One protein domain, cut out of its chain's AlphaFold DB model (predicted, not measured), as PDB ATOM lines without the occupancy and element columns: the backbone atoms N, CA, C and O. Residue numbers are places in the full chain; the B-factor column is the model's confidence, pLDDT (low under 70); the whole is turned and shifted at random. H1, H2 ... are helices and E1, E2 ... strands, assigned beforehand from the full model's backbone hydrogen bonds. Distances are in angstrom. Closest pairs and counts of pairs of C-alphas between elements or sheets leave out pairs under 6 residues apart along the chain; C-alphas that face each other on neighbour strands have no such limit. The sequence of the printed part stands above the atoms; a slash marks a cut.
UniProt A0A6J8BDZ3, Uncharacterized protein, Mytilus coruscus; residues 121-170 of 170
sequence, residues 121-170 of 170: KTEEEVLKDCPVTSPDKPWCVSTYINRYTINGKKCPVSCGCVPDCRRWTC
ATOM      1  N   LYS A 121      32.684 147.318 -27.272       86.19
ATOM      2  CA  LYS A 121      33.319 146.044 -27.595       86.19
ATOM      3  C   LYS A 121      32.427 144.905 -27.111       86.19
ATOM      4  O   LYS A 121      31.584 145.104 -26.234       86.19
ATOM      5  N   THR A 122      32.633 143.707 -27.640       85.19
ATOM      6  CA  THR A 122      32.064 142.489 -27.052       85.19
ATOM      7  C   THR A 122      32.766 142.154 -25.733       85.19
ATOM      8  O   THR A 122      33.898 142.575 -25.482       85.19
ATOM      9  N   GLU A 123      32.102 141.404 -24.851       82.50
ATOM     10  CA  GLU A 123      32.721 140.984 -23.585       82.50
ATOM     11  C   GLU A 123      33.947 140.100 -23.826       82.50
ATOM     12  O   GLU A 123      34.959 140.274 -23.155       82.50
ATOM     13  N   GLU A 124      33.899 139.231 -24.835       81.75
ATOM     14  CA  GLU A 124      35.024 138.384 -25.238       81.75
ATOM     15  C   GLU A 124      36.237 139.201 -25.698       81.75
ATOM     16  O   GLU A 124      37.361 138.900 -25.303       81.75
ATOM     17  N   GLU A 125      36.041 140.259 -26.493       82.25
ATOM     18  CA  GLU A 125      37.128 141.163 -26.898       82.25
ATOM     19  C   GLU A 125      37.745 141.883 -25.700       82.25
ATOM     20  O   GLU A 125      38.966 141.997 -25.603       82.25
ATOM     21  N   VAL A 126      36.918 142.346 -24.761       81.56
ATOM     22  CA  VAL A 126      37.412 143.015 -23.552       81.56
ATOM     23  C   VAL A 126      38.161 142.046 -22.637       81.56
ATOM     24  O   VAL A 126      39.170 142.420 -22.041       81.56
ATOM     25  N   LEU A 127      37.694 140.805 -22.519       75.00
ATOM     26  CA  LEU A 127      38.338 139.782 -21.694       75.00
ATOM     27  C   LEU A 127      39.650 139.280 -22.310       75.00
ATOM     28  O   LEU A 127      40.585 138.987 -21.567       75.00
ATOM     29  N   LYS A 128      39.770 139.260 -23.645       77.12
ATOM     30  CA  LYS A 128      41.048 138.996 -24.333       77.12
ATOM     31  C   LYS A 128      42.121 140.037 -23.990       77.12
ATOM     32  O   LYS A 128      43.279 139.667 -23.832       77.12
ATOM     33  N   ASP A 129      41.740 141.307 -23.824       70.50
ATOM     34  CA  ASP A 129      42.663 142.401 -23.476       70.50
ATOM     35  C   ASP A 129      43.163 142.338 -22.009       70.50
ATOM     36  O   ASP A 129      44.191 142.937 -21.672       70.50
ATOM     37  N   CYS A 130      42.470 141.615 -21.117       65.06
ATOM     38  CA  CYS A 130      42.902 141.393 -19.732       65.06
ATOM     39  C   CYS A 130      42.626 139.956 -19.260       65.06
ATOM     40  O   CYS A 130      41.639 139.719 -18.551       65.06
ATOM     41  N   PRO A 131      43.526 139.006 -19.551       65.31
ATOM     42  CA  PRO A 131      43.470 137.713 -18.895       65.31
ATOM     43  C   PRO A 131      43.746 137.886 -17.395       65.31
ATOM     44  O   PRO A 131      44.698 138.567 -17.009       65.31
ATOM     45  N   VAL A 132      42.915 137.260 -16.551       59.94
ATOM     46  CA  VAL A 132      43.074 137.218 -15.079       59.94
ATOM     47  C   VAL A 132      44.462 136.696 -14.690       59.94
ATOM     48  O   VAL A 132      45.042 137.132 -13.705       59.94
ATOM     49  N   THR A 133      45.027 135.820 -15.516       57.66
ATOM     50  CA  THR A 133      46.368 135.255 -15.379       57.66
ATOM     51  C   THR A 133      47.228 135.687 -16.562       57.66
ATOM     52  O   THR A 133      47.472 134.915 -17.488       57.66
ATOM     53  N   SER A 134      47.651 136.949 -16.566       60.53
ATOM     54  CA  SER A 134      48.700 137.415 -17.474       60.53
ATOM     55  C   SER A 134      50.042 137.399 -16.734       60.53
ATOM     56  O   SER A 134      50.134 138.028 -15.675       60.53
ATOM     57  N   PRO A 135      51.092 136.739 -17.260       62.78
ATOM     58  CA  PRO A 135      52.431 136.806 -16.669       62.78
ATOM     59  C   PRO A 135      52.972 138.245 -16.599       62.78
ATOM     60  O   PRO A 135      53.791 138.546 -15.735       62.78
ATOM     61  N   ASP A 136      52.462 139.155 -17.436       65.12
ATOM     62  CA  ASP A 136      52.814 140.578 -17.435       65.12
ATOM     63  C   ASP A 136      52.174 141.369 -16.280       65.12
ATOM     64  O   ASP A 136      52.581 142.495 -15.981       65.12
ATOM     65  N   LYS A 137      51.149 140.808 -15.624       69.44
ATOM     66  CA  LYS A 137      50.417 141.448 -14.519       69.44
ATOM     67  C   LYS A 137      50.244 140.475 -13.343       69.44
ATOM     68  O   LYS A 137      49.113 140.157 -12.980       69.44
ATOM     69  N   PRO A 138      51.344 140.037 -12.696       70.00
ATOM     70  CA  PRO A 138      51.307 139.052 -11.604       70.00
ATOM     71  C   PRO A 138      50.645 139.579 -10.322       70.00
ATOM     72  O   PRO A 138      50.331 138.816  -9.416       70.00
ATOM     73  N   TRP A 139      50.448 140.894 -10.233       72.19
ATOM     74  CA  TRP A 139      49.721 141.571  -9.163       72.19
ATOM     75  C   TRP A 139      48.202 141.571  -9.387       72.19
ATOM     76  O   TRP A 139      47.472 142.018  -8.509       72.19
ATOM     77  N   CYS A 140      47.716 141.110 -10.543       75.88
ATOM     78  CA  CYS A 140      46.293 141.070 -10.856       75.88
ATOM     79  C   CYS A 140      45.640 139.805 -10.302       75.88
ATOM     80  O   CYS A 140      45.979 138.707 -10.734       75.88
ATOM     81  N   VAL A 141      44.691 139.944  -9.373       76.56
ATOM     82  CA  VAL A 141      43.963 138.791  -8.796       76.56
ATOM     83  C   VAL A 141      42.589 138.578  -9.406       76.56
ATOM     84  O   VAL A 141      42.069 137.466  -9.398       76.56
ATOM     85  N   SER A 142      41.988 139.632  -9.946       77.00
ATOM     86  CA  SER A 142      40.738 139.536 -10.690       77.00
ATOM     87  C   SER A 142      40.631 140.668 -11.697       77.00
ATOM     88  O   SER A 142      41.265 141.719 -11.563       77.00
ATOM     89  N   THR A 143      39.827 140.454 -12.731       80.00
ATOM     90  CA  THR A 143      39.507 141.482 -13.719       80.00
ATOM     91  C   THR A 143      38.018 141.775 -13.690       80.00
ATOM     92  O   THR A 143      37.196 140.931 -13.336       80.00
ATOM     93  N   TYR A 144      37.661 143.003 -14.040       82.75
ATOM     94  CA  TYR A 144      36.273 143.411 -14.202       82.75
ATOM     95  C   TYR A 144      36.116 144.193 -15.496       82.75
ATOM     96  O   TYR A 144      37.030 144.876 -15.956       82.75
ATOM     97  N   ILE A 145      34.936 144.097 -16.096       85.62
ATOM     98  CA  ILE A 145      34.618 144.814 -17.324       85.62
ATOM     99  C   ILE A 145      34.126 146.212 -16.950       85.62
ATOM    100  O   ILE A 145      33.081 146.374 -16.318       85.62
ATOM    101  N   ASN A 146      34.861 147.233 -17.381       85.62
ATOM    102  CA  ASN A 146      34.382 148.605 -17.369       85.62
ATOM    103  C   ASN A 146      33.310 148.759 -18.441       85.62
ATOM    104  O   ASN A 146      33.558 148.541 -19.634       85.62
ATOM    105  N   ARG A 147      32.120 149.175 -18.007       86.75
ATOM    106  CA  ARG A 147      31.000 149.469 -18.896       86.75
ATOM    107  C   ARG A 147      30.719 150.960 -18.920       86.75
ATOM    108  O   ARG A 147      30.681 151.595 -17.871       86.75
ATOM    109  N   TYR A 148      30.491 151.496 -20.110       86.31
ATOM    110  CA  TYR A 148      30.114 152.891 -20.317       86.31
ATOM    111  C   TYR A 148      28.813 152.959 -21.102       86.31
ATOM    112  O   TYR A 148      28.528 152.099 -21.937       86.31
ATOM    113  N   THR A 149      28.018 153.986 -20.827       84.56
ATOM    114  CA  THR A 149      26.817 154.260 -21.610       84.56
ATOM    115  C   THR A 149      27.225 154.963 -22.900       84.56
ATOM    116  O   THR A 149      27.665 156.109 -22.867       84.56
ATOM    117  N   ILE A 150      27.081 154.278 -24.032       83.00
ATOM    118  CA  ILE A 150      27.318 154.813 -25.375       83.00
ATOM    119  C   ILE A 150      25.975 154.779 -26.102       83.00
ATOM    120  O   ILE A 150      25.340 153.730 -26.182       83.00
ATOM    121  N   ASN A 151      25.502 155.936 -26.574       79.38
ATOM    122  CA  ASN A 151      24.236 156.068 -27.310       79.38
ATOM    123  C   ASN A 151      23.033 155.405 -26.602       79.38
ATOM    124  O   ASN A 151      22.211 154.736 -27.224       79.38
ATOM    125  N   GLY A 152      22.952 155.559 -25.274       80.25
ATOM    126  CA  GLY A 152      21.865 155.015 -24.447       80.25
ATOM    127  C   GLY A 152      21.994 153.533 -24.076       80.25
ATOM    128  O   GLY A 152      21.165 153.030 -23.322       80.25
ATOM    129  N   LYS A 153      23.038 152.830 -24.536       82.75
ATOM    130  CA  LYS A 153      23.291 151.419 -24.204       82.75
ATOM    131  C   LYS A 153      24.515 151.275 -23.305       82.75
ATOM    132  O   LYS A 153      25.547 151.893 -23.552       82.75
ATOM    133  N   LYS A 154      24.421 150.439 -22.264       86.19
ATOM    134  CA  LYS A 154      25.586 150.043 -21.455       86.19
ATOM    135  C   LYS A 154      26.434 149.052 -22.247       86.19
ATOM    136  O   LYS A 154      26.033 147.905 -22.418       86.19
ATOM    137  N   CYS A 155      27.615 149.486 -22.663       87.31
ATOM    138  CA  CYS A 155      28.546 148.682 -23.439       87.31
ATOM    139  C   CYS A 155      29.821 148.360 -22.657       87.31
ATOM    140  O   CYS A 155      30.322 149.239 -21.949       87.31
ATOM    141  N   PRO A 156      30.396 147.157 -22.822       86.25
ATOM    142  CA  PRO A 156      31.792 146.894 -22.481       86.25
ATOM    143  C   PRO A 156      32.702 147.833 -23.277       86.25
ATOM    144  O   PRO A 156      32.514 147.989 -24.483       86.25
ATOM    145  N   VAL A 157      33.688 148.456 -22.631       85.56
ATOM    146  CA  VAL A 157      34.668 149.312 -23.334       85.56
ATOM    147  C   VAL A 157      36.114 148.984 -22.992       85.56
ATOM    148  O   VAL A 157      37.006 149.164 -23.820       85.56
ATOM    149  N   SER A 158      36.372 148.516 -21.772       83.94
ATOM    150  CA  SER A 158      37.704 148.123 -21.324       83.94
ATOM    151  C   SER A 158      37.616 147.175 -20.138       83.94
ATOM    152  O   SER A 158      36.563 147.010 -19.530       83.94
ATOM    153  N   CYS A 159      38.741 146.576 -19.785       83.06
ATOM    154  CA  CYS A 159      38.901 145.767 -18.591       83.06
ATOM    155  C   CYS A 159      39.726 146.536 -17.553       83.06
ATOM    156  O   CYS A 159      40.647 147.281 -17.890       83.06
ATOM    157  N   GLY A 160      39.345 146.405 -16.289       79.56
ATOM    158  CA  GLY A 160      40.109 146.842 -15.131       79.56
ATOM    159  C   GLY A 160      40.710 145.632 -14.431       79.56
ATOM    160  O   GLY A 160      40.171 144.529 -14.511       79.56
ATOM    161  N   CYS A 161      41.828 145.846 -13.751       81.25
ATOM    162  CA  CYS A 161      42.446 144.846 -12.899       81.25
ATOM    163  C   CYS A 161      42.258 145.249 -11.436       81.25
ATOM    164  O   CYS A 161      42.434 146.421 -11.096       81.25
ATOM    165  N   VAL A 162      41.916 144.285 -10.584       80.81
ATOM    166  CA  VAL A 162      41.956 144.438  -9.132       80.81
ATOM    167  C   VAL A 162      43.336 143.981  -8.653       80.81
ATOM    168  O   VAL A 162      43.675 142.805  -8.832       80.81
ATOM    169  N   PRO A 163      44.151 144.889  -8.091       76.31
ATOM    170  CA  PRO A 163      45.459 144.529  -7.572       76.31
ATOM    171  C   PRO A 163      45.347 143.711  -6.282       76.31
ATOM    172  O   PRO A 163      44.463 143.937  -5.454       76.31
ATOM    173  N   ASP A 164      46.282 142.783  -6.085       73.81
ATOM    174  CA  ASP A 164      46.481 142.095  -4.813       73.81
ATOM    175  C   ASP A 164      47.155 143.022  -3.800       73.81
ATOM    176  O   ASP A 164      48.377 143.007  -3.624       73.81
ATOM    177  N   CYS A 165      46.344 143.814  -3.103       70.38
ATOM    178  CA  CYS A 165      46.838 144.739  -2.086       70.38
ATOM    179  C   CYS A 165      47.428 144.046  -0.842       70.38
ATOM    180  O   CYS A 165      47.986 144.721   0.018       70.38
ATOM    181  N   ARG A 166      47.308 142.713  -0.699       67.50
ATOM    182  CA  ARG A 166      47.973 141.977   0.394       67.50
ATOM    183  C   ARG A 166      49.436 141.690   0.084       67.50
ATOM    184  O   ARG A 166      50.228 141.516   1.007       67.50
ATOM    185  N   ARG A 167      49.780 141.598  -1.199       62.09
ATOM    186  CA  ARG A 167      51.117 141.221  -1.669       62.09
ATOM    187  C   ARG A 167      51.865 142.387  -2.314       62.09
ATOM    188  O   ARG A 167      53.089 142.338  -2.394       62.09
ATOM    189  N   TRP A 168      51.146 143.432  -2.722       59.16
ATOM    190  CA  TRP A 168      51.673 144.626  -3.377       59.16
ATOM    191  C   TRP A 168      51.079 145.884  -2.740       59.16
ATOM    192  O   TRP A 168      49.898 145.907  -2.411       59.16
ATOM    193  N   THR A 169      51.881 146.933  -2.553       58.91
ATOM    194  CA  THR A 169      51.410 148.183  -1.941       58.91
ATOM    195  C   THR A 169      50.417 148.892  -2.865       58.91
ATOM    196  O   THR A 169      50.763 149.251  -3.992       58.91
ATOM    197  N   CYS A 170      49.202 149.085  -2.356       56.47
ATOM    198  CA  CYS A 170      48.174 149.987  -2.861       56.47
ATOM    199  C   CYS A 170      48.156 151.231  -1.949       56.47
ATOM    200  O   CYS A 170      47.892 152.325  -2.478       56.47
TER     201      CYS A 170
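What this domain is: This is residues 121 to 170 of the 170 residues of an uncharacterized protein of Mytilus coruscus (UniProt A0A6J8BDZ3). A long two-stranded hairpin, E1 and E2, makes most of the length of this domain, and one short helix, H1, packs on it near mid-length, mainly on E2. A loop of residues 130 to 139 leads from H1 to one end of the hairpin, and the tail after E2 lies at that same end. The printed part has 50 residues, with one named helix and two named strands in the order H1, E1, E2; the sheet, E1 - E2, is antiparallel and the class is mixed, helices and strands. The whole is loose, with a radius of gyration of the C-alphas of 12.6 A, and its spans of 40 by 20 by 11 A only just make it a rod.

Where its parts are: Find C-alpha 123 at (32.721, 140.984, -23.585); from there H1 runs through residues 123 to 129, 10.0 A from first to last C-alpha. Go on to C-alpha 140 at (46.293, 141.070, -10.856), where E1, residues 140 to 150, begins and runs 27.6 A. E2, residues 153 to 163, covers 28.6 A, bends by 57 degrees at residue 157 and ends at C-alpha 163, at (45.459, 144.529, -7.572).

How they stand to each other: Look first at the hairpin: E1 and E2 are antiparallel, with 158 degrees between their directions. Here N 146 and O 158 are 2.8 A apart and N 160 and O 144 are 2.8 A apart, both within hydrogen-bond range. Between H1 and E2 the closest C-alphas are those of Val 126 and Ser 158, 5.6 A apart. Between H1 and E1 they are those of Val 126 and Ile 145, 7.1 A apart. In H1 every O i to N i+4 pair is within hydrogen-bond range.

The domain as a whole: The two C-alphas farthest apart are those of Asn 151 and Arg 167, at 40.0 A. The printed part has no cut; the link from E1 to E2 is tight and that from H1 to E1 is short. In the pLDDT column the mean of the printed part is 75.9, and residues 130 to 137 and 166 to 170 are under 70.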